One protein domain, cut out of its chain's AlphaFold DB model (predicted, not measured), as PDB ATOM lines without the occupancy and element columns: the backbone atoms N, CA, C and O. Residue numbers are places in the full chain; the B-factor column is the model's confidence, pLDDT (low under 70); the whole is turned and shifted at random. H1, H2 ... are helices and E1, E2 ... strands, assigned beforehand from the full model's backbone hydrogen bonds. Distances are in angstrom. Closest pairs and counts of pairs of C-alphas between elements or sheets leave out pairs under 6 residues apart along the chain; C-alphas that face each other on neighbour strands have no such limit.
ATOM      1  N   ASP A  46      54.921  89.264 121.136       69.00
ATOM      2  CA  ASP A  46      54.477  87.974 120.607       69.00
ATOM      3  C   ASP A  46      55.229  87.523 119.345       69.00
ATOM      4  O   ASP A  46      55.520  86.336 119.193       69.00
ATOM      5  N   VAL A  47      55.595  88.445 118.447       71.06
ATOM      6  CA  VAL A  47      56.398  88.134 117.250       71.06
ATOM      7  C   VAL A  47      57.829  87.786 117.653       71.06
ATOM      8  O   VAL A  47      58.404  86.836 117.124       71.06
ATOM      9  N   ASN A  48      58.380  88.505 118.635       78.06
ATOM     10  CA  ASN A  48      59.708  88.212 119.170       78.06
ATOM     11  C   ASN A  48      59.741  86.853 119.879       78.06
ATOM     12  O   ASN A  48      60.651  86.070 119.614       78.06
ATOM     13  N   ARG A  49      58.725  86.515 120.690       82.31
ATOM     14  CA  ARG A  49      58.603  85.172 121.285       82.31
ATOM     15  C   ARG A  49      58.454  84.077 120.238       82.31
ATOM     16  O   ARG A  49      59.096  83.043 120.362       82.31
ATOM     17  N   ALA A  50      57.625  84.281 119.213       83.50
ATOM     18  CA  ALA A  50      57.437  83.287 118.159       83.50
ATOM     19  C   ALA A  50      58.731  83.041 117.369       83.50
ATOM     20  O   ALA A  50      59.040  81.899 117.033       83.50
ATOM     21  N   LYS A  51      59.505  84.101 117.103       86.75
ATOM     22  CA  LYS A  51      60.829  83.989 116.485       86.75
ATOM     23  C   LYS A  51      61.812  83.251 117.399       86.75
ATOM     24  O   LYS A  51      62.503  82.358 116.924       86.75
ATOM     25  N   GLN A  52      61.836  83.581 118.689       89.56
ATOM     26  CA  GLN A  52      62.690  82.914 119.678       89.56
ATOM     27  C   GLN A  52      62.368  81.422 119.816       89.56
ATOM     28  O   GLN A  52      63.277  80.616 119.692       89.56
ATOM     29  N   ASP A  53      61.095  81.034 119.965       90.75
ATOM     30  CA  ASP A  53      60.687  79.614 120.029       90.75
ATOM     31  C   ASP A  53      61.125  78.841 118.776       90.75
ATOM     32  O   ASP A  53      61.536  77.681 118.842       90.75
ATOM     33  N   LEU A  54      61.059  79.495 117.617       93.31
ATOM     34  CA  LEU A  54      61.474  78.905 116.357       93.31
ATOM     35  C   LEU A  54      62.998  78.730 116.281       93.31
ATOM     36  O   LEU A  54      63.465  77.651 115.913       93.31
ATOM     37  N   GLU A  55      63.769  79.752 116.654       93.69
ATOM     38  CA  GLU A  55      65.228  79.652 116.742       93.69
ATOM     39  C   GLU A  55      65.657  78.602 117.768       93.69
ATOM     40  O   GLU A  55      66.518  77.782 117.461       93.69
ATOM     41  N   ASP A  56      65.030  78.557 118.943       93.31
ATOM     42  CA  ASP A  56      65.330  77.583 119.992       93.31
ATOM     43  C   ASP A  56      65.090  76.150 119.499       93.31
ATOM     44  O   ASP A  56      65.936  75.272 119.689       93.31
ATOM     45  N   LYS A  57      63.981  75.892 118.794       94.19
ATOM     46  CA  LYS A  57      63.723  74.583 118.166       94.19
ATOM     47  C   LYS A  57      64.792  74.205 117.149       94.19
ATOM     48  O   LYS A  57      65.237  73.059 117.139       94.19
ATOM     49  N   LEU A  58      65.211  75.147 116.309       95.62
ATOM     50  CA  LEU A  58      66.217  74.889 115.281       95.62
ATOM     51  C   LEU A  58      67.627  74.733 115.857       95.62
ATOM     52  O   LEU A  58      68.393  73.904 115.374       95.62
ATOM     53  N   ARG A  59      67.975  75.469 116.918       94.38
ATOM     54  CA  ARG A  59      69.250  75.310 117.637       94.38
ATOM     55  C   ARG A  59      69.347  73.957 118.341       94.38
ATOM     56  O   ARG A  59      70.451  73.447 118.498       94.38
ATOM     57  N   ASN A  60      68.210  73.365 118.709       92.75
ATOM     58  CA  ASN A  60      68.119  72.015 119.269       92.75
ATOM     59  C   ASN A  60      67.978  70.904 118.207       92.75
ATOM     60  O   ASN A  60      67.876  69.726 118.561       92.75
ATOM     61  N   ALA A  61      67.958  71.241 116.913       94.06
ATOM     62  CA  ALA A  61      67.962  70.247 115.846       94.06
ATOM     63  C   ALA A  61      69.317  69.506 115.777       94.06
ATOM     64  O   ALA A  61      70.325  70.013 116.271       94.06
ATOM     65  N   PRO A  62      69.390  68.319 115.140       93.81
ATOM     66  CA  PRO A  62      70.626  67.530 115.098       93.81
ATOM     67  C   PRO A  62      71.850  68.255 114.514       93.81
ATOM     68  O   PRO A  62      72.976  67.974 114.923       93.81
ATOM     69  N   TRP A  63      71.649  69.163 113.555       94.31
ATOM     70  CA  TRP A  63      72.656  70.115 113.077       94.31
ATOM     71  C   TRP A  63      71.987  71.324 112.409       94.31
ATOM     72  O   TRP A  63      70.798  71.287 112.086       94.31
ATOM     73  N   GLN A  64      72.782  72.369 112.179       93.25
ATOM     74  CA  GLN A  64      72.402  73.580 111.446       93.25
ATOM     75  C   GLN A  64      72.925  73.537 110.012       93.25
ATOM     76  O   GLN A  64      73.944  72.897 109.734       93.25
ATOM     77  N   GLY A  65      72.231  74.232 109.114       92.44
ATOM     78  CA  GLY A  65      72.573  74.271 107.704       92.44
ATOM     79  C   GLY A  65      72.358  72.950 106.964       92.44
ATOM     80  O   GLY A  65      71.923  71.920 107.495       92.44
ATOM     81  N   LEU A  66      72.664  73.008 105.674       95.19
ATOM     82  CA  LEU A  66      72.556  71.894 104.751       95.19
ATOM     83  C   LEU A  66      73.772  70.966 104.860       95.19
ATOM     84  O   LEU A  66      74.917  71.414 104.856       95.19
ATOM     85  N   ARG A  67      73.531  69.652 104.931       95.25
ATOM     86  CA  ARG A  67      74.592  68.647 105.069       95.25
ATOM     87  C   ARG A  67      74.362  67.436 104.177       95.25
ATOM     88  O   ARG A  67      73.241  66.944 104.061       95.25
ATOM     89  N   PHE A  68      75.448  66.913 103.612       96.38
ATOM     90  CA  PHE A  68      75.446  65.618 102.941       96.38
ATOM     91  C   PHE A  68      75.739  64.487 103.931       96.38
ATOM     92  O   PHE A  68      76.745  64.514 104.644       96.38
ATOM     93  N   ILE A  69      74.873  63.479 103.944       95.94
ATOM     94  CA  ILE A  69      74.988  62.262 104.750       95.94
ATOM     95  C   ILE A  69      75.434  61.147 103.809       95.94
ATOM     96  O   ILE A  69      74.671  60.713 102.942       95.94
ATOM     97  N   ARG A  70      76.692  60.721 103.942       93.06
ATOM     98  CA  ARG A  70      77.343  59.826 102.974       93.06
ATOM     99  C   ARG A  70      76.719  58.439 102.965       93.06
ATOM    100  O   ARG A  70      76.505  57.884 101.894       93.06
ATOM    101  N   GLU A  71      76.400  57.922 104.142       92.62
ATOM    102  CA  GLU A  71      75.845  56.585 104.359       92.62
ATOM    103  C   GLU A  71      74.457  56.449 103.721       92.62
ATOM    104  O   GLU A  71      74.097  55.395 103.206       92.62
ATOM    105  N   GLU A  72      73.692  57.543 103.709       93.25
ATOM    106  CA  GLU A  72      72.345  57.599 103.141       93.25
ATOM    107  C   GLU A  72      72.309  58.139 101.705       93.25
ATOM    108  O   GLU A  72      71.232  58.171 101.102       93.25
ATOM    109  N   ARG A  73      73.445  58.620 101.178       94.69
ATOM    110  CA  ARG A  73      73.545  59.354  99.905       94.69
ATOM    111  C   ARG A  73      72.474  60.452  99.797       94.69
ATOM    112  O   ARG A  73      71.718  60.522  98.833       94.69
ATOM    113  N   THR A  74      72.371  61.272 100.841       96.81
ATOM    114  CA  THR A  74      71.250  62.204 101.032       96.81
ATOM    115  C   THR A  74      71.751  63.589 101.420       96.81
ATOM    116  O   THR A  74      72.576  63.722 102.323       96.81
ATOM    117  N   TRP A  75      71.220  64.627 100.777       97.69
ATOM    118  CA  TRP A  75      71.321  66.000 101.276       97.69
ATOM    119  C   TRP A  75      70.178  66.269 102.244       97.69
ATOM    120  O   TRP A  75      69.041  65.930 101.936       97.69
ATOM    121  N   ARG A  76      70.460  66.843 103.416       97.19
ATOM    122  CA  ARG A  76      69.447  67.088 104.449       97.19
ATOM    123  C   ARG A  76      69.749  68.355 105.242       97.19
ATOM    124  O   ARG A  76      70.891  68.600 105.631       97.19
ATOM    125  N   PHE A  77      68.701  69.111 105.534       96.69
ATOM    126  CA  PHE A  77      68.703  70.165 106.544       96.69
ATOM    127  C   PHE A  77      67.460  70.032 107.423       96.69
ATOM    128  O   PHE A  77      66.465  69.411 107.034       96.69
ATOM    129  N   TYR A  78      67.531  70.588 108.627       97.31
ATOM    130  CA  TYR A  78      66.399  70.617 109.543       97.31
ATOM    131  C   TYR A  78      65.705  71.965 109.488       97.31
ATOM    132  O   TYR A  78      66.346  73.009 109.377       97.31
ATOM    133  N   GLY A  79      64.383  71.919 109.583       96.88
ATOM    134  CA  GLY A  79      63.546  73.099 109.560       96.88
ATOM    135  C   GLY A  79      62.335  72.967 110.470       96.88
ATOM    136  O   GLY A  79      61.980  71.876 110.909       96.88
ATOM    137  N   VAL A  80      61.677  74.087 110.735       97.50
ATOM    138  CA  VAL A  80      60.385  74.144 111.416       97.50
ATOM    139  C   VAL A  80      59.315  74.483 110.384       97.50
ATOM    140  O   VAL A  80      59.436  75.462 109.645       97.50
ATOM    141  N   ALA A  81      58.264  73.668 110.327       96.94
ATOM    142  CA  ALA A  81      57.161  73.852 109.392       96.94
ATOM    143  C   ALA A  81      56.309  75.087 109.746       96.94
ATOM    144  O   ALA A  81      55.857  75.254 110.880       96.94
ATOM    145  N   GLY A  82      56.071  75.947 108.761       95.94
ATOM    146  CA  GLY A  82      55.287  77.175 108.850       95.94
ATOM    147  C   GLY A  82      53.885  77.037 108.260       95.94
ATOM    148  O   GLY A  82      53.228  76.006 108.408       95.94
ATOM    149  N   GLU A  83      53.402  78.102 107.613       95.12
ATOM    150  CA  GLU A  83      52.162  78.039 106.839       95.12
ATOM    151  C   GLU A  83      52.271  77.123 105.611       95.12
ATOM    152  O   GLU A  83      53.332  76.960 105.006       95.12
ATOM    153  N   THR A  84      51.135  76.554 105.220       95.62
ATOM    154  CA  THR A  84      50.979  75.831 103.961       95.62
ATOM    155  C   THR A  84      50.348  76.732 102.913       95.62
ATOM    156  O   THR A  84      49.503  77.572 103.233       95.62
ATOM    157  N   LYS A  85      50.707  76.533 101.648       94.88
ATOM    158  CA  LYS A  85      50.151  77.280 100.521       94.88
ATOM    159  C   LYS A  85      49.923  76.344  99.347       94.88
ATOM    160  O   LYS A  85      50.792  75.545  99.030       94.88
ATOM    161  N   GLN A  86      48.779  76.474  98.690       95.56
ATOM    162  CA  GLN A  86      48.571  75.869  97.379       95.56
ATOM    163  C   GLN A  86      48.911  76.887  96.299       95.56
ATOM    164  O   GLN A  86      48.573  78.069  96.427       95.56
ATOM    165  N   ILE A  87      49.608  76.437  95.263       93.00
ATOM    166  CA  ILE A  87      49.889  77.244  94.083       93.00
ATOM    167  C   ILE A  87      49.535  76.458  92.829       93.00
ATOM    168  O   ILE A  87      49.820  75.266  92.726       93.00
ATOM    169  N   ASP A  88      48.963  77.163  91.863       90.75
ATOM    170  CA  ASP A  88      48.818  76.661  90.508       90.75
ATOM    171  C   ASP A  88      50.001  77.163  89.693       90.75
ATOM    172  O   ASP A  88      50.192  78.371  89.515       90.75
ATOM    173  N   PHE A  89      50.826  76.222  89.247       83.94
ATOM    174  CA  PHE A  89      51.954  76.497  88.376       83.94
ATOM    175  C   PHE A  89      51.733  75.787  87.041       83.94
ATOM    176  O   PHE A  89      50.715  75.998  86.390       83.94
ATOM    177  N   ILE A  90      52.648  74.907  86.639       85.69
ATOM    178  CA  ILE A  90      52.441  74.001  85.499       85.69
ATOM    179  C   ILE A  90      51.548  72.818  85.900       85.69
ATOM    180  O   ILE A  90      50.790  72.291  85.091       85.69
ATOM    181  N   GLN A  91      51.617  72.434  87.173       89.25
ATOM    182  CA  GLN A  91      50.684  71.551  87.865       89.25
ATOM    183  C   GLN A  91      50.303  72.233  89.193       89.25
ATOM    184  O   GLN A  91      51.033  73.132  89.629       89.25
ATOM    185  N   PRO A  92      49.198  71.850  89.850       94.38
ATOM    186  CA  PRO A  92      48.918  72.284  91.212       94.38
ATOM    187  C   PRO A  92      49.904  71.656  92.205       94.38
ATOM    188  O   PRO A  92      50.155  70.446  92.174       94.38
ATOM    189  N   PHE A  93      50.429  72.479  93.111       96.00
ATOM    190  CA  PHE A  93      51.318  72.061  94.193       96.00
ATOM    191  C   PHE A  93      50.758  72.476  95.546       96.00
ATOM    192  O   PHE A  93      50.306  73.609  95.724       96.00
ATOM    193  N   SER A  94      50.896  71.586  96.523       96.62
ATOM    194  CA  SER A  94      50.828  71.945  97.938       96.62
ATOM    195  C   SER A  94      52.248  72.193  98.432       96.62
ATOM    196  O   SER A  94      53.136  71.366  98.224       96.62
ATOM    197  N   LEU A  95      52.467  73.336  99.072       96.94
ATOM    198  CA  LEU A  95      53.748  73.758  99.620       96.94
ATOM    199  C   LEU A  95      53.634  73.974 101.126       96.94
ATOM    200  O   LEU A  95      52.586  74.376 101.635       96.94
ATOM    201  N   VAL A  96      54.753  73.810 101.820       97.62
ATOM    202  CA  VAL A  96      54.933  74.229 103.208       97.62
ATOM    203  C   VAL A  96      56.110  75.185 103.295       97.62
ATOM    204  O   VAL A  96      57.148  74.984 102.660       97.62
ATOM    205  N   LYS A  97      55.945  76.246 104.075       97.75
ATOM    206  CA  LYS A  97      57.048  77.127 104.429       97.75
ATOM    207  C   LYS A  97      57.949  76.420 105.425       97.75
ATOM    208  O   LYS A  97      57.466  75.854 106.401       97.75
ATOM    209  N   VAL A  98      59.248  76.463 105.200       97.69
ATOM    210  CA  VAL A  98      60.243  75.816 106.048       97.69
ATOM    211  C   VAL A  98      61.190  76.883 106.550       97.69
ATOM    212  O   VAL A  98      61.941  77.459 105.769       97.69
ATOM    213  N   TYR A  99      61.143  77.147 107.850       97.19
ATOM    214  CA  TYR A  99      62.125  77.996 108.510       97.19
ATOM    215  C   TYR A  99      63.335  77.156 108.896       97.19
ATOM    216  O   TYR A  99      63.152  76.067 109.435       97.19
ATOM    217  N   TYR A 100      64.546  77.634 108.647       96.25
ATOM    218  CA  TYR A 100      65.772  76.890 108.926       96.25
ATOM    219  C   TYR A 100      66.890  77.836 109.358       96.25
ATOM    220  O   TYR A 100      66.817  79.040 109.116       96.25
ATOM    221  N   LEU A 101      67.901  77.284 110.031       95.25
ATOM    222  CA  LEU A 101      69.127  78.019 110.325       95.25
ATOM    223  C   LEU A 101      70.151  77.742 109.235       95.25
ATOM    224  O   LEU A 101      70.414  76.577 108.908       95.25
ATOM    225  N   GLU A 102      70.723  78.812 108.710       92.25
ATOM    226  CA  GLU A 102      71.878  78.768 107.826       92.25
ATOM    227  C   GLU A 102      73.127  78.277 108.574       92.25
ATOM    228  O   GLU A 102      73.110  78.031 109.784       92.25
ATOM    229  N   ALA A 103      74.219  78.052 107.842       87.56
ATOM    230  CA  ALA A 103      75.443  77.493 108.417       87.56
ATOM    231  C   ALA A 103      76.121  78.430 109.437       87.56
ATOM    232  O   ALA A 103      76.853  77.959 110.306       87.56
ATOM    233  N   ASP A 104      75.879  79.735 109.337       89.06
ATOM    234  CA  ASP A 104      76.325  80.772 110.274       89.06
ATOM    235  C   ASP A 104      75.343  81.010 111.437       89.06
ATOM    236  O   ASP A 104      75.672  81.715 112.394       89.06
ATOM    237  N   GLY A 105      74.179  80.355 111.409       88.69
ATOM    238  CA  GLY A 105      73.164  80.426 112.453       88.69
ATOM    239  C   GLY A 105      72.112  81.512 112.245       88.69
ATOM    240  O   GLY A 105      71.324  81.732 113.175       88.69
ATOM    241  N   ASP A 106      72.072  82.148 111.072       92.00
ATOM    242  CA  ASP A 106      71.024  83.098 110.715       92.00
ATOM    243  C   ASP A 106      69.711  82.385 110.372       92.00
ATOM    244  O   ASP A 106      69.676  81.295 109.795       92.00
ATOM    245  N   LEU A 107      68.597  82.993 110.792       93.31
ATOM    246  CA  LEU A 107      67.266  82.457 110.544       93.31
ATOM    247  C   LEU A 107      66.773  82.865 109.159       93.31
ATOM    248  O   LEU A 107      66.480  84.038 108.921       93.31
ATOM    249  N   SER A 108      66.545  81.866 108.314       94.06
ATOM    250  CA  SER A 108      66.016  82.029 106.965       94.06
ATOM    251  C   SER A 108      64.776  81.160 106.746       94.06
ATOM    252  O   SER A 108      64.325  80.419 107.633       94.06
ATOM    253  N   PHE A 109      64.154  81.281 105.575       95.81
ATOM    254  CA  PHE A 109      63.048  80.414 105.191       95.81
ATOM    255  C   PHE A 109      62.993  80.151 103.692       95.81
ATOM    256  O   PHE A 109      63.391  80.964 102.868       95.81
ATOM    257  N   THR A 110      62.411  79.011 103.346       95.44
ATOM    258  CA  THR A 110      62.131  78.604 101.970       95.44
ATOM    259  C   THR A 110      60.746  77.962 101.877       95.44
ATOM    260  O   THR A 110      60.056  77.790 102.884       95.44
ATOM    261  N   TRP A 111      60.323  77.613 100.668       96.75
ATOM    262  CA  TRP A 111      59.158  76.778 100.415       96.75
ATOM    263  C   TRP A 111      59.610  75.407  99.929       96.75
ATOM    264  O   TRP A 111      60.485  75.304  99.070       96.75
ATOM    265  N   ALA A 112      58.984  74.359 100.453       97.00
ATOM    266  CA  ALA A 112      59.184  72.991 100.001       97.00
ATOM    267  C   ALA A 112      57.846  72.381  99.577       97.00
ATOM    268  O   ALA A 112      56.813  72.623 100.208       97.00
ATOM    269  N   ALA A 113      57.860  71.602  98.500       96.62
ATOM    270  CA  ALA A 113      56.673  70.911  98.025       96.62
ATOM    271  C   ALA A 113      56.316  69.745  98.951       96.62
ATOM    272  O   ALA A 113      57.162  68.931  99.310       96.62
ATOM    273  N   THR A 114      55.041  69.656  99.323       97.06
ATOM    274  CA  THR A 114      54.490  68.537 100.091       97.06
ATOM    275  C   THR A 114      53.753  67.555  99.197       97.06
ATOM    276  O   THR A 114      53.798  66.354  99.447       97.06
ATOM    277  N   GLU A 115      53.068  68.051  98.164       96.38
ATOM    278  CA  GLU A 115      52.293  67.235  97.227       96.38
ATOM    279  C   GLU A 115      52.264  67.869  95.835       96.38
ATOM    280  O   GLU A 115      52.300  69.095  95.698       96.38
ATOM    281  N   ILE A 116      52.152  67.019  94.815       95.50
ATOM    282  CA  ILE A 116      52.033  67.399  93.407       95.50
ATOM    283  C   ILE A 116      50.798  66.721  92.821       95.50
ATOM    284  O   ILE A 116      50.665  65.499  92.898       95.50
ATOM    285  N   GLN A 117      49.912  67.489  92.192       94.94
ATOM    286  CA  GLN A 117      48.736  66.939  91.527       94.94
ATOM    287  C   GLN A 117      48.990  66.775  90.026       94.94
ATOM    288  O   GLN A 117      48.803  67.706  89.253       94.94
ATOM    289  N   PHE A 118      49.375  65.571  89.596       91.94
ATOM    290  CA  PHE A 118      49.500  65.257  88.172       91.94
ATOM    291  C   PHE A 118      48.123  65.024  87.531       91.94
ATOM    292  O   PHE A 118      47.236  64.395  88.121       91.94
ATOM    293  N   ALA A 119      47.939  65.511  86.304       88.69
ATOM    294  CA  ALA A 119      46.695  65.331  85.561       88.69
ATOM    295  C   ALA A 119      46.359  63.839  85.357       88.69
ATOM    296  O   ALA A 119      47.162  63.069  84.836       88.69
ATOM    297  N   GLY A 120      45.153  63.430  85.767       89.50
ATOM    298  CA  GLY A 120      44.674  62.049  85.619       89.50
ATOM    299  C   GLY A 120      45.342  61.019  86.540       89.50
ATOM    300  O   GLY A 120      45.142  59.821  86.343       89.50
ATOM    301  N   LYS A 121      46.121  61.457  87.538       92.06
ATOM    302  CA  LYS A 121      46.850  60.596  88.480       92.06
ATOM    303  C   LYS A 121      46.545  60.974  89.936       92.06
ATOM    304  O   LYS A 121      46.113  62.098  90.198       92.06
ATOM    305  N   PRO A 122      46.739  60.056  90.900       90.88
ATOM    306  CA  PRO A 122      46.688  60.416  92.313       90.88
ATOM    307  C   PRO A 122      47.776  61.445  92.655       90.88
ATOM    308  O   PRO A 122      48.806  61.512  91.981       90.88
ATOM    309  N   ALA A 123      47.546  62.227  93.712       92.31
ATOM    310  CA  ALA A 123      48.532  63.175  94.216       92.31
ATOM    311  C   ALA A 123      49.837  62.449  94.579       92.31
ATOM    312  O   ALA A 123      49.839  61.454  95.308       92.31
ATOM    313  N   TYR A 124      50.951  62.951  94.057       94.94
ATOM    314  CA  TYR A 124      52.281  62.469  94.389       94.94
ATOM    315  C   TYR A 124      52.747  63.155  95.669       94.94
ATOM    316  O   TYR A 124      52.925  64.374  95.694       94.94
ATOM    317  N   SER A 125      52.916  62.381  96.737       95.81
ATOM    318  CA  SER A 125      53.292  62.908  98.046       95.81
ATOM    319  C   SER A 125      54.810  62.960  98.212       95.81
ATOM    320  O   SER A 125      55.511  61.982  97.957       95.81
ATOM    321  N   LEU A 126      55.306  64.103  98.676       96.06
ATOM    322  CA  LEU A 126      56.692  64.310  99.097       96.06
ATOM    323  C   LEU A 126      56.853  64.233 100.614       96.06
ATOM    324  O   LEU A 126      57.967  64.353 101.121       96.06
ATOM    325  N   ILE A 127      55.760  64.009 101.343       95.62
ATOM    326  CA  ILE A 127      55.761  63.879 102.796       95.62
ATOM    327  C   ILE A 127      55.562  62.416 103.185       95.62
ATOM    328  O   ILE A 127      54.701  61.720 102.660       95.62
ATOM    329  N   SER A 128      56.354  61.935 104.140       87.19
ATOM    330  CA  SER A 128      56.154  60.582 104.700       87.19
ATOM    331  C   SER A 128      54.952  60.496 105.645       87.19
ATOM    332  O   SER A 128      54.412  59.417 105.877       87.19
ATOM    333  N   GLN A 129      54.555  61.630 106.223       89.62
ATOM    334  CA  GLN A 129      53.476  61.751 107.197       89.62
ATOM    335  C   GLN A 129      52.926  63.185 107.200       89.62
ATOM    336  O   GLN A 129      53.650  64.101 106.799       89.62
ATOM    337  N   PRO A 130      51.686  63.409 107.673       90.19
ATOM    338  CA  PRO A 130      51.104  64.745 107.746       90.19
ATOM    339  C   PRO A 130      51.961  65.711 108.571       90.19
ATOM    340  O   PRO A 130      52.304  65.420 109.718       90.19
ATOM    341  N   ILE A 131      52.271  66.874 107.995       90.75
ATOM    342  CA  ILE A 131      53.070  67.917 108.646       90.75
ATOM    343  C   ILE A 131      52.154  68.840 109.447       90.75
ATOM    344  O   ILE A 131      51.132  69.315 108.947       90.75
ATOM    345  N   ARG A 132      52.538  69.129 110.691       91.31
ATOM    346  CA  ARG A 132      51.866  70.114 111.546       91.31
ATOM    347  C   ARG A 132      52.658  71.414 111.587       91.31
ATOM    348  O   ARG A 132      53.885  71.412 111.540       91.31
ATOM    349  N   LYS A 133      51.956  72.537 111.741       92.12
ATOM    350  CA  LYS A 133      52.601  73.832 111.986       92.12
ATOM    351  C   LYS A 133      53.469  73.757 113.248       92.12
ATOM    352  O   LYS A 133      53.080  73.139 114.237       92.12
ATOM    353  N   SER A 134      54.624  74.409 113.201       92.38
ATOM    354  CA  SER A 134      55.634  74.452 114.261       92.38
ATOM    355  C   SER A 134      56.289  73.102 114.590       92.38
ATOM    356  O   SER A 134      56.958  72.996 115.619       92.38
ATOM    357  N   GLN A 135      56.119  72.087 113.735       93.94
ATOM    358  CA  GLN A 135      56.794  70.794 113.845       93.94
ATOM    359  C   GLN A 135      58.230  70.884 113.320       93.94
ATOM    360  O   GLN A 135      58.463  71.473 112.262       93.94
ATOM    361  N   LEU A 136      59.170  70.248 114.024       95.81
ATOM    362  CA  LEU A 136      60.525  70.033 113.524       95.81
ATOM    363  C   LEU A 136      60.513  68.933 112.452       95.81
ATOM    364  O   LEU A 136      60.099  67.797 112.692       95.81
ATOM    365  N   ILE A 137      60.983  69.279 111.263       96.81
ATOM    366  CA  ILE A 137      61.025  68.422 110.082       96.81
ATOM    367  C   ILE A 137      62.453  68.335 109.546       96.81
ATOM    368  O   ILE A 137      63.267  69.238 109.737       96.81
ATOM    369  N   ALA A 138      62.753  67.240 108.859       97.06
ATOM    370  CA  ALA A 138      63.935  67.121 108.024       97.06
ATOM    371  C   ALA A 138      63.505  67.229 106.562       97.06
ATOM    372  O   ALA A 138      62.710  66.415 106.083       97.06
ATOM    373  N   VAL A 139      64.039  68.225 105.864       97.44
ATOM    374  CA  VAL A 139      63.907  68.344 104.413       97.44
ATOM    375  C   VAL A 139      65.123  67.674 103.808       97.44
ATOM    376  O   VAL A 139      66.262  67.993 104.159       97.44
ATOM    377  N   GLN A 140      64.885  66.695 102.949       97.31
ATOM    378  CA  GLN A 140      65.925  65.838 102.423       97.31
ATOM    379  C   GLN A 140      65.740  65.569 100.939       97.31
ATOM    380  O   GLN A 140      64.622  65.445 100.456       97.31
ATOM    381  N   LEU A 141      66.854  65.425 100.236       96.69
ATOM    382  CA  LEU A 141      66.886  64.995  98.855       96.69
ATOM    383  C   LEU A 141      67.612  63.663  98.768       96.69
ATOM    384  O   LEU A 141      68.814  63.583  99.038       96.69
ATOM    385  N   LYS A 142      66.859  62.623  98.411       94.81
ATOM    386  CA  LYS A 142      67.345  61.247  98.310       94.81
ATOM    387  C   LYS A 142      66.908  60.607  96.996       94.81
ATOM    388  O   LYS A 142      65.749  60.715  96.599       94.81
ATOM    389  N   GLY A 143      67.834  59.892  96.363       92.00
ATOM    390  CA  GLY A 143      67.609  59.137  95.134       92.00
ATOM    391  C   GLY A 143      68.917  58.819  94.413       92.00
ATOM    392  O   GLY A 143      69.978  59.327  94.783       92.00
ATOM    393  N   ASP A 144      68.841  58.004  93.364       92.44
ATOM    394  CA  ASP A 144      70.016  57.606  92.571       92.44
ATOM    395  C   ASP A 144      70.663  58.776  91.816       92.44
ATOM    396  O   ASP A 144      71.839  58.712  91.468       92.44
ATOM    397  N   TYR A 145      69.918  59.867  91.655       94.38
ATOM    398  CA  TYR A 145      70.301  61.134  91.035       94.38
ATOM    399  C   TYR A 145      70.976  62.126  92.010       94.38
ATOM    400  O   TYR A 145      71.284  63.262  91.652       94.38
ATOM    401  N   VAL A 146      71.205  61.733  93.270       96.44
ATOM    402  CA  VAL A 146      71.810  62.587  94.312       96.44
ATOM    403  C   VAL A 146      73.264  62.194  94.546       96.44
ATOM    404  O   VAL A 146      73.595  61.017  94.603       96.44
ATOM    405  N   THR A 147      74.172  63.145  94.727       95.44
ATOM    406  CA  THR A 147      75.591  62.894  95.031       95.44
ATOM    407  C   THR A 147      76.117  63.896  96.057       95.44
ATOM    408  O   THR A 147      75.483  64.915  96.325       95.44
ATOM    409  N   GLN A 148      77.328  63.666  96.580       94.50
ATOM    410  CA  GLN A 148      78.008  64.665  97.416       94.50
ATOM    411  C   GLN A 148      78.265  65.980  96.657       94.50
ATOM    412  O   GLN A 148      78.444  67.016  97.279       94.50
ATOM    413  N   ASN A 149      78.276  65.960  95.324       92.19
ATOM    414  CA  ASN A 149      78.530  67.149  94.517       92.19
ATOM    415  C   ASN A 149      77.241  67.837  94.060       92.19
ATOM    416  O   ASN A 149      77.326  68.802  93.312       92.19
ATOM    417  N   GLY A 150      76.058  67.365  94.451       93.69
ATOM    418  CA  GLY A 150      74.789  67.955  94.027       93.69
ATOM    419  C   GLY A 150      73.780  66.935  93.531       93.69
ATOM    420  O   GLY A 150      73.904  65.737  93.789       93.69
ATOM    421  N   VAL A 151      72.787  67.439  92.818       94.81
ATOM    422  CA  VAL A 151      71.697  66.696  92.202       94.81
ATOM    423  C   VAL A 151      71.798  66.766  90.678       94.81
ATOM    424  O   VAL A 151      72.116  67.817  90.123       94.81
ATOM    425  N   TYR A 152      71.524  65.640  90.025       94.12
ATOM    426  CA  TYR A 152      71.516  65.471  88.572       94.12
ATOM    427  C   TYR A 152      70.167  64.884  88.166       94.12
ATOM    428  O   TYR A 152      70.014  63.675  88.026       94.12
ATOM    429  N   TRP A 153      69.141  65.732  88.088       93.81
ATOM    430  CA  TRP A 153      67.759  65.302  87.851       93.81
ATOM    431  C   TRP A 153      67.589  64.479  86.568       93.81
ATOM    432  O   TRP A 153      66.725  63.608  86.516       93.81
ATOM    433  N   GLU A 154      68.448  64.715  85.578       90.88
ATOM    434  CA  GLU A 154      68.546  63.976  84.323       90.88
ATOM    435  C   GLU A 154      68.847  62.476  84.497       90.88
ATOM    436  O   GLU A 154      68.488  61.681  83.631       90.88
ATOM    437  N   ASP A 155      69.431  62.069  85.629       93.94
ATOM    438  CA  ASP A 155      69.691  60.662  85.956       93.94
ATOM    439  C   ASP A 155      68.419  59.924  86.433       93.94
ATOM    440  O   ASP A 155      68.461  58.736  86.764       93.94
ATOM    441  N   CYS A 156      67.272  60.610  86.499       92.94
ATOM    442  CA  CYS A 156      66.004  60.079  86.980       92.94
ATOM    443  C   CYS A 156      64.872  60.255  85.960       92.94
ATOM    444  O   CYS A 156      64.384  61.357  85.731       92.94
ATOM    445  N   ASP A 157      64.349  59.144  85.435       92.69
ATOM    446  CA  ASP A 157      63.323  59.155  84.377       92.69
ATOM    447  C   ASP A 157      61.867  59.199  84.892       92.69
ATOM    448  O   ASP A 157      60.932  58.700  84.269       92.69
ATOM    449  N   SER A 158      61.638  59.757  86.083       93.31
ATOM    450  CA  SER A 158      60.276  59.894  86.618       93.31
ATOM    451  C   SER A 158      59.661  61.240  86.240       93.31
ATOM    452  O   SER A 158      60.355  62.252  86.180       93.31
ATOM    453  N   GLU A 159      58.334  61.295  86.076       92.81
ATOM    454  CA  GLU A 159      57.616  62.570  85.872       92.81
ATOM    455  C   GLU A 159      57.893  63.584  86.987       92.81
ATOM    456  O   GLU A 159      57.954  64.785  86.739       92.81
ATOM    457  N   TYR A 160      58.101  63.093  88.210       93.75
ATOM    458  CA  TYR A 160      58.531  63.906  89.337       93.75
ATOM    459  C   TYR A 160      59.895  64.564  89.087       93.75
ATOM    460  O   TYR A 160      60.021  65.767  89.289       93.75
ATOM    461  N   CYS A 161      60.892  63.808  88.628       94.75
ATOM    462  CA  CYS A 161      62.239  64.324  88.388       94.75
ATOM    463  C   CYS A 161      62.281  65.307  87.214       94.75
ATOM    464  O   CYS A 161      62.884  66.368  87.348       94.75
ATOM    465  N   HIS A 162      61.562  65.024  86.124       93.25
ATOM    466  CA  HIS A 162      61.414  65.959  84.999       93.25
ATOM    467  C   HIS A 162      60.782  67.289  85.444       93.25
ATOM    468  O   HIS A 162      61.239  68.371  85.076       93.25
ATOM    469  N   LEU A 163      59.748  67.225  86.289       92.88
ATOM    470  CA  LEU A 163      59.089  68.409  86.844       92.88
ATOM    471  C   LEU A 163      59.983  69.157  87.843       92.88
ATOM    472  O   LEU A 163      60.039  70.387  87.805       92.88
ATOM    473  N   ALA A 164      60.699  68.431  88.704       93.31
ATOM    474  CA  ALA A 164      61.660  69.001  89.640       93.31
ATOM    475  C   ALA A 164      62.776  69.738  88.891       93.31
ATOM    476  O   ALA A 164      63.020  70.896  89.201       93.31
ATOM    477  N   GLN A 165      63.364  69.133  87.850       92.06
ATOM    478  CA  GLN A 165      64.381  69.757  86.995       92.06
ATOM    479  C   GLN A 165      63.894  71.072  86.383       92.06
ATOM    480  O   GLN A 165      64.598  72.084  86.402       92.06
ATOM    481  N   MET A 166      62.676  71.078  85.846       90.38
ATOM    482  CA  MET A 166      62.091  72.278  85.257       90.38
ATOM    483  C   MET A 166      61.925  73.404  86.287       90.38
ATOM    484  O   MET A 166      62.260  74.546  85.990       90.38
ATOM    485  N   ILE A 167      61.444  73.102  87.499       90.12
ATOM    486  CA  ILE A 167      61.330  74.098  88.581       90.12
ATOM    487  C   ILE A 167      62.717  74.578  89.021       90.12
ATOM    488  O   ILE A 167      62.917  75.779  89.197       90.12
ATOM    489  N   ASP A 168      63.675  73.658  89.152       88.75
ATOM    490  CA  ASP A 168      65.041  73.944  89.595       88.75
ATOM    491  C   ASP A 168      65.739  74.938  88.661       88.75
ATOM    492  O   ASP A 168      66.434  75.846  89.110       88.75
ATOM    493  N   THR A 169      65.517  74.786  87.355       83.19
ATOM    494  CA  THR A 169      66.144  75.588  86.294       83.19
ATOM    495  C   THR A 169      65.377  76.860  85.935       83.19
ATOM    496  O   THR A 169      65.869  77.661  85.143       83.19
ATOM    497  N   MET A 170      64.187  77.092  86.500       74.69
ATOM    498  CA  MET A 170      63.289  78.138  86.001       74.69
ATOM    499  C   MET A 170      63.809  79.569  86.207       74.69
ATOM    500  O   MET A 170      63.497  80.443  85.397       74.69
ATOM    501  N   LEU A 171      64.569  79.828  87.279       64.50
ATOM    502  CA  LEU A 171      64.951  81.196  87.675       64.50
ATOM    503  C   LEU A 171      66.396  81.393  88.108       64.50
ATOM    504  O   LEU A 171      66.829  82.536  88.263       64.50
ATOM    505  N   VAL A 172      67.164  80.319  88.249       60.31
ATOM    506  CA  VAL A 172      68.607  80.439  88.433       60.31
ATOM    507  C   VAL A 172      69.233  80.654  87.059       60.31
ATOM    508  O   VAL A 172      69.625  79.716  86.374       60.31
ATOM    509  N   LEU A 173      69.244  81.920  86.643       55.97
ATOM    510  CA  LEU A 173      69.864  82.404  85.411       55.97
ATOM    511  C   LEU A 173      71.357  82.674  85.640       55.97
ATOM    512  O   LEU A 173      71.837  83.773  85.356       55.97
ATOM    513  N   ASP A 174      72.087  81.714  86.203       62.84
ATOM    514  CA  ASP A 174      73.529  81.733  86.008       62.84
ATOM    515  C   ASP A 174      73.845  81.189  84.609       62.84
ATOM    516  O   ASP A 174      73.078  80.443  83.999       62.84
ATOM    517  N   ASP A 175      74.981  81.604  84.062       62.19
ATOM    518  CA  ASP A 175      75.467  81.158  82.756       62.19
ATOM    519  C   ASP A 175      75.750  79.647  82.711       62.19
ATOM    520  O   ASP A 175      75.889  79.074  81.630       62.19
ATOM    521  N   GLN A 176      75.796  78.998  83.877       68.81
ATOM    522  CA  GLN A 176      76.035  77.567  84.034       68.81
ATOM    523  C   GLN A 176      74.759  76.727  84.163       68.81
ATOM    524  O   GLN A 176      74.854  75.501  84.112       68.81
ATOM    525  N   GLY A 177      73.581  77.344  84.315       72.44
ATOM    526  CA  GLY A 177      72.328  76.622  84.538       72.44
ATOM    527  C   GLY A 177      72.364  75.751  85.796       72.44
ATOM    528  O   GLY A 177      71.825  74.646  85.788       72.44
ATOM    529  N   THR A 178      73.021  76.219  86.864       82.56
ATOM    530  CA  THR A 178      73.222  75.472  88.113       82.56
ATOM    531  C   THR A 178      71.889  74.991  88.677       82.56
ATOM    532  O   THR A 178      71.793  73.852  89.126       82.56
ATOM    533  N   GLY A 179      70.850  75.824  88.623       87.62
ATOM    534  CA  GLY A 179      69.551  75.511  89.207       87.62
ATOM    535  C   GLY A 179      69.504  75.734  90.722       87.62
ATOM    536  O   GLY A 179      70.525  75.898  91.392       87.62
ATOM    537  N   LEU A 180      68.294  75.772  91.271       91.75
ATOM    538  CA  LEU A 180      68.015  76.134  92.663       91.75
ATOM    539  C   LEU A 180      68.629  75.142  93.663       91.75
ATOM    540  O   LEU A 180      69.327  75.554  94.588       91.75
ATOM    541  N   SER A 181      68.431  73.838  93.470       93.19
ATOM    542  CA  SER A 181      68.902  72.798  94.390       93.19
ATOM    543  C   SER A 181      70.423  72.719  94.414       93.19
ATOM    544  O   SER A 181      71.018  72.678  95.488       93.19
ATOM    545  N   ASN A 182      71.079  72.740  93.251       92.94
ATOM    546  CA  ASN A 182      72.543  72.763  93.197       92.94
ATOM    547  C   ASN A 182      73.124  74.105  93.642       92.94
ATOM    548  O   ASN A 182      74.203  74.106  94.226       92.94
ATOM    549  N   GLY A 183      72.428  75.223  93.417       91.69
ATOM    550  CA  GLY A 183      72.821  76.529  93.939       91.69
ATOM    551  C   GLY A 183      72.873  76.510  95.463       91.69
ATOM    552  O   GLY A 183      73.879  76.888  96.066       91.69
ATOM    553  N   PHE A 184      71.834  75.949  96.081       92.31
ATOM    554  CA  PHE A 184      71.775  75.772  97.525       92.31
ATOM    555  C   PHE A 184      72.836  74.781  98.034       92.31
ATOM    556  O   PHE A 184      73.551  75.074  98.988       92.31
ATOM    557  N   ILE A 185      73.005  73.638  97.361       93.31
ATOM    558  CA  ILE A 185      73.972  72.598  97.747       93.31
ATOM    559  C   ILE A 185      75.430  73.062  97.625       93.31
ATOM    560  O   ILE A 185      76.232  72.832  98.530       93.31
ATOM    561  N   ARG A 186      75.807  73.639  96.480       88.69
ATOM    562  CA  ARG A 186      77.213  73.894  96.124       88.69
ATOM    563  C   ARG A 186      77.699  75.249  96.603       88.69
ATOM    564  O   ARG A 186      78.872  75.383  96.945       88.69
ATOM    565  N   TYR A 187      76.811  76.236  96.585       87.69
ATOM    566  CA  TYR A 187      77.165  77.636  96.791       87.69
ATOM    567  C   TYR A 187      76.453  78.259  97.991       87.69
ATOM    568  O   TYR A 187      76.729  79.411  98.310       87.69
ATOM    569  N   GLY A 188      75.562  77.517  98.662       87.50
ATOM    570  CA  GLY A 188      74.786  78.041  99.783       87.50
ATOM    571  C   GLY A 188      73.797  79.125  99.367       87.50
ATOM    572  O   GLY A 188      73.425  79.942 100.198       87.50
ATOM    573  N   TRP A 189      73.396  79.176  98.091       88.44
ATOM    574  CA  TRP A 189      72.423  80.167  97.638       88.44
ATOM    575  C   TRP A 189      71.093  79.956  98.344       88.44
ATOM    576  O   TRP A 189      70.525  78.862  98.293       88.44
ATOM    577  N   GLU A 190      70.595  81.017  98.971       87.00
ATOM    578  CA  GLU A 190      69.279  81.021  99.586       87.00
ATOM    579  C   GLU A 190      68.212  80.711  98.528       87.00
ATOM    580  O   GLU A 190      68.109  81.415  97.513       87.00
ATOM    581  N   PRO A 191      67.392  79.669  98.733       87.88
ATOM    582  CA  PRO A 191      66.278  79.417  97.841       87.88
ATOM    583  C   PRO A 191      65.277  80.592  97.850       87.88
ATOM    584  O   PRO A 191      65.096  81.243  98.883       87.88
ATOM    585  N   PRO A 192      64.537  80.831  96.754       86.62
ATOM    586  CA  PRO A 192      63.555  81.904  96.669       86.62
ATOM    587  C   PRO A 192      62.507  81.863  97.789       86.62
ATOM    588  O   PRO A 192      61.895  80.836  98.087       86.62
ATOM    589  N   THR A 193      62.234  83.031  98.365       88.69
ATOM    590  CA  THR A 193      61.207  83.213  99.404       88.69
ATOM    591  C   THR A 193      59.797  83.375  98.829       88.69
ATOM    592  O   THR A 193      58.802  83.200  99.543       88.69
ATOM    593  N   TYR A 194      59.691  83.679  97.530       89.19
ATOM    594  CA  TYR A 194      58.433  83.744  96.795       89.19
ATOM    595  C   TYR A 194      58.264  82.488  95.924       89.19
ATOM    596  O   TYR A 194      59.031  82.304  94.985       89.19
ATOM    597  N   PRO A 195      57.255  81.635  96.170       87.94
ATOM    598  CA  PRO A 195      57.204  80.290  95.589       87.94
ATOM    599  C   PRO A 195      56.936  80.265  94.078       87.94
ATOM    600  O   PRO A 195      57.312  79.315  93.405       87.94
ATOM    601  N   TYR A 196      56.348  81.314  93.496       87.31
ATOM    602  CA  TYR A 196      56.265  81.414  92.029       87.31
ATOM    603  C   TYR A 196      57.636  81.602  91.374       87.31
ATOM    604  O   TYR A 196      57.743  81.466  90.157       87.31
ATOM    605  N   TYR A 197      58.660  81.921  92.172       86.56
ATOM    606  CA  TYR A 197      60.036  82.018  91.721       86.56
ATOM    607  C   TYR A 197      60.864  80.740  91.919       86.56
ATOM    608  O   TYR A 197      62.060  80.730  91.640       86.56
ATOM    609  N   GLY A 198      60.235  79.656  92.367       89.31
ATOM    610  CA  GLY A 198      60.896  78.391  92.660       89.31
ATOM    611  C   GLY A 198      60.695  77.978  94.112       89.31
ATOM    612  O   GLY A 198      60.401  78.789  94.989       89.31
ATOM    613  N   PHE A 199      60.814  76.679  94.346       93.81
ATOM    614  CA  PHE A 199      60.695  76.038  95.649       93.81
ATOM    615  C   PHE A 199      61.407  74.687  95.599       93.81
ATOM    616  O   PHE A 199      61.650  74.137  94.526       93.81
ATOM    617  N   LEU A 200      61.735  74.137  96.765       95.38
ATOM    618  CA  LEU A 200      62.416  72.854  96.862       95.38
ATOM    619  C   LEU A 200      61.435  71.704  96.600       95.38
ATOM    620  O   LEU A 200      60.530  71.441  97.393       95.38
ATOM    621  N   CYS A 201      61.653  70.961  95.519       95.38
ATOM    622  CA  CYS A 201      61.043  69.648  95.298       95.38
ATOM    623  C   CYS A 201      61.850  68.581  96.047       95.38
ATOM    624  O   CYS A 201      62.510  67.752  95.436       95.38
ATOM    625  N   TRP A 202      61.920  68.684  97.371       96.94
ATOM    626  CA  TRP A 202      62.689  67.780  98.230       96.94
ATOM    627  C   TRP A 202      61.717  67.043  99.153       96.94
ATOM    628  O   TRP A 202      60.680  67.588  99.529       96.94
ATOM    629  N   GLN A 203      62.028  65.798  99.514       96.88
ATOM    630  CA  GLN A 203      61.175  65.018 100.408       96.88
ATOM    631  C   GLN A 203      61.209  65.585 101.832       96.88
ATOM    632  O   GLN A 203      62.240  66.063 102.304       96.88
ATOM    633  N   ILE A 204      60.097  65.479 102.556       97.12
ATOM    634  CA  ILE A 204      59.981  65.948 103.937       97.12
ATOM    635  C   ILE A 204      59.607  64.782 104.852       97.12
ATOM    636  O   ILE A 204      58.647  64.033 104.629       97.12
ATOM    637  N   VAL A 205      60.374  64.627 105.924       94.94
ATOM    638  CA  VAL A 205      60.163  63.592 106.940       94.94
ATOM    639  C   VAL A 205      60.154  64.209 108.337       94.94
ATOM    640  O   VAL A 205      60.732  65.275 108.552       94.94
ATOM    641  N   SER A 206      59.485  63.567 109.300       89.19
ATOM    642  CA  SER A 206      59.551  64.022 110.696       89.19
ATOM    643  C   SER A 206      60.975  63.876 111.220       89.19
ATOM    644  O   SER A 206      61.630  62.859 110.978       89.19
ATOM    645  N   ALA A 207      61.444  64.879 111.961       85.44
ATOM    646  CA  ALA A 207      62.750  64.814 112.602       85.44
ATOM    647  C   ALA A 207      62.813  63.727 113.694       85.44
ATOM    648  O   ALA A 207      63.875  63.141 113.890       85.44
ATOM    649  N   GLU A 208      61.685  63.415 114.344       71.69
ATOM    650  CA  GLU A 208      61.586  62.425 115.430       71.69
ATOM    651  C   GLU A 208      61.928  61.005 114.944       71.69
ATOM    652  O   GLU A 208      62.778  60.335 115.525       71.69
ATOM    653  N   ASN A 209      61.379  60.586 113.801       60.16
ATOM    654  CA  ASN A 209      61.631  59.254 113.230       60.16
ATOM    655  C   ASN A 209      63.087  59.070 112.760       60.16
ATOM    656  O   ASN A 209      63.582  57.950 112.672       60.16
ATOM    657  N   ASN A 210      63.791  60.166 112.457       55.09
ATOM    658  CA  ASN A 210      65.200  60.125 112.059       55.09
ATOM    659  C   ASN A 210      66.161  60.066 113.261       55.09
ATOM    660  O   ASN A 210      67.295  59.613 113.105       55.09
ATOM    661  N   GLN A 211      65.738  60.498 114.455       52.47
ATOM    662  CA  GLN A 211      66.560  60.395 115.668       52.47
ATOM    663  C   GLN A 211      66.674  58.946 116.166       52.47
ATOM    664  O   GLN A 211      67.743  58.552 116.634       52.47
ATOM    665  N   GLU A 212      65.631  58.126 115.998       41.03
ATOM    666  CA  GLU A 212      65.672  56.700 116.359       41.03
ATOM    667  C   GLU A 212      66.688  55.907 115.521       41.03
ATOM    668  O   GLU A 212      67.395  55.048 116.052       41.03
ATOM    669  N   ILE A 213      66.847  56.237 114.234       46.88
ATOM    670  CA  ILE A 213      67.848  55.603 113.359       46.88
ATOM    671  C   ILE A 213      69.272  55.988 113.805       46.88
ATOM    672  O   ILE A 213      70.155  55.137 113.903       46.88
ATOM    673  N   LEU A 214      69.504  57.250 114.174       42.66
ATOM    674  CA  LEU A 214      70.804  57.714 114.683       42.66
ATOM    675  C   LEU A 214      71.175  57.122 116.057       42.66
ATOM    676  O   LEU A 214      72.361  56.954 116.343       42.66
ATOM    677  N   LEU A 215      70.192  56.796 116.901       41.78
ATOM    678  CA  LEU A 215      70.412  56.187 118.221       41.78
ATOM    679  C   LEU A 215      70.600  54.665 118.174       41.78
ATOM    680  O   LEU A 215      71.227  54.110 119.069       41.78
ATOM    681  N   THR A 216      70.095  53.993 117.140       38.69
ATOM    682  CA  THR A 216      70.211  52.532 116.971       38.69
ATOM    683  C   THR A 216      71.453  52.095 116.195       38.69
ATOM    684  O   THR A 216      71.766  50.907 116.170       38.69
ATOM    685  N   THR A 217      72.189  53.039 115.599       41.75
ATOM    686  CA  THR A 217      73.402  52.766 114.804       41.75
ATOM    687  C   THR A 217      74.707  53.099 115.555       41.75
ATOM    688  O   THR A 217      75.756  53.244 114.928       41.75
TER     689      THR A 217
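This is residues 46 to 217 of the 218 residues of an uncharacterized protein of Anaerolineae bacterium (UniProt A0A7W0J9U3). A strongly twisted sheet of six strands folds round on itself like a small, incompletely closed barrel: E2 bends sharply, and the edge strands E4 and E6 come near each other across the fold. H1 crosses one end of this sheet, H4 sits beside E5 near that same end, and H2 and H3 lie with long loops towards the other end. The printed part has 172 residues, with four named helices and six named strands, which follow each other along the chain as H1, then E1 to E5, then H2 and H3, then E6 and last H4; the class is mixed, helices and strands. The sheet is branched at E2, which has three neighbours, and its neighbour pairs, E1 and E2, E2 and E3, E2 and E5, E3 and E4, and E5 and E6, are antiparallel. It is compact, with a radius of gyration of the C-alphas of 15.5 A and a rounded outline of 40 by 35 by 34 A.

The longest strand, E2, residues 74 to 88, spans 28.7 A and bends by 102 degrees at residue 82; C-alpha 74 is at (71.250, 62.204, 101.032). E3, residues 92 to 101, spans 28.4 A, E4, residues 107 to 116, 27.4 A, and E5, residues 136 to 142, 18.8 A. E1 is residues 67 to 69 and E6 residues 203 to 206. H1, residues 46 to 59, spans 19.7 A from C-alpha 46 at (54.477, 87.974, 120.607). H2 is residues 159 to 169, 15.6 A, H3 residues 180 to 187, and H4 residues 207 to 216, 15.0 A, ending at (70.211, 52.532, 116.971).

E2 has E1 and E3 on one side and E5 on the other side. E1 E2 E3 E4 form a meander, each strand the antiparallel neighbour of the one before, in three hairpins; E2 E3 E4 E5 form a Greek key, in which E2 is also the antiparallel neighbour of E5. Within hydrogen-bond range are N 69 and O 74 at 2.8 A between E1 and E2, N 82 and O 97 at 2.7 A between E2 and E3, N 98 and O 110 at 2.8 A between E3 and E4, N 137 and O 79 at 2.8 A between E2 and E5, and N 138 and O 205 at 2.8 A between E5 and E6. The closest C-alphas of E4 and E6 are those of Thr 114 and Ile 204, 7.2 A apart. H1 is on the sheet at a height of 9.2 A, over E3, and runs across the strands, only just, at 62 degrees on the local plane; its closest C-alphas to E3 are Leu 58 and Leu 101, 6.5 A. H4 is on the sheet but over none of its strands, with the C-alphas of Ile 137 and Ala 207 closest to E5, 4.7 A. H3 only grazes the sheet, with residues 181 to 185, and H2 is not on it. H2 and H3 only just touch, with 3 pairs of C-alphas within 8 A, closest at Asp 168 and Leu 180, 4.8 A. Every O i to N i+4 pair is within hydrogen-bond range in H1, H2 and H3, and 4 of 6 in H4.

The C-alphas of Asp 46 and Asp 157 are the two farthest apart, 47.1 A. The printed part has no cut. The links E4 to E5, E5 to H2 and H3 to E6 are long. The mean pLDDT of the printed part is 88.7, and residue 46, residues 171 to 176 and residues 209 to 217 are under 70.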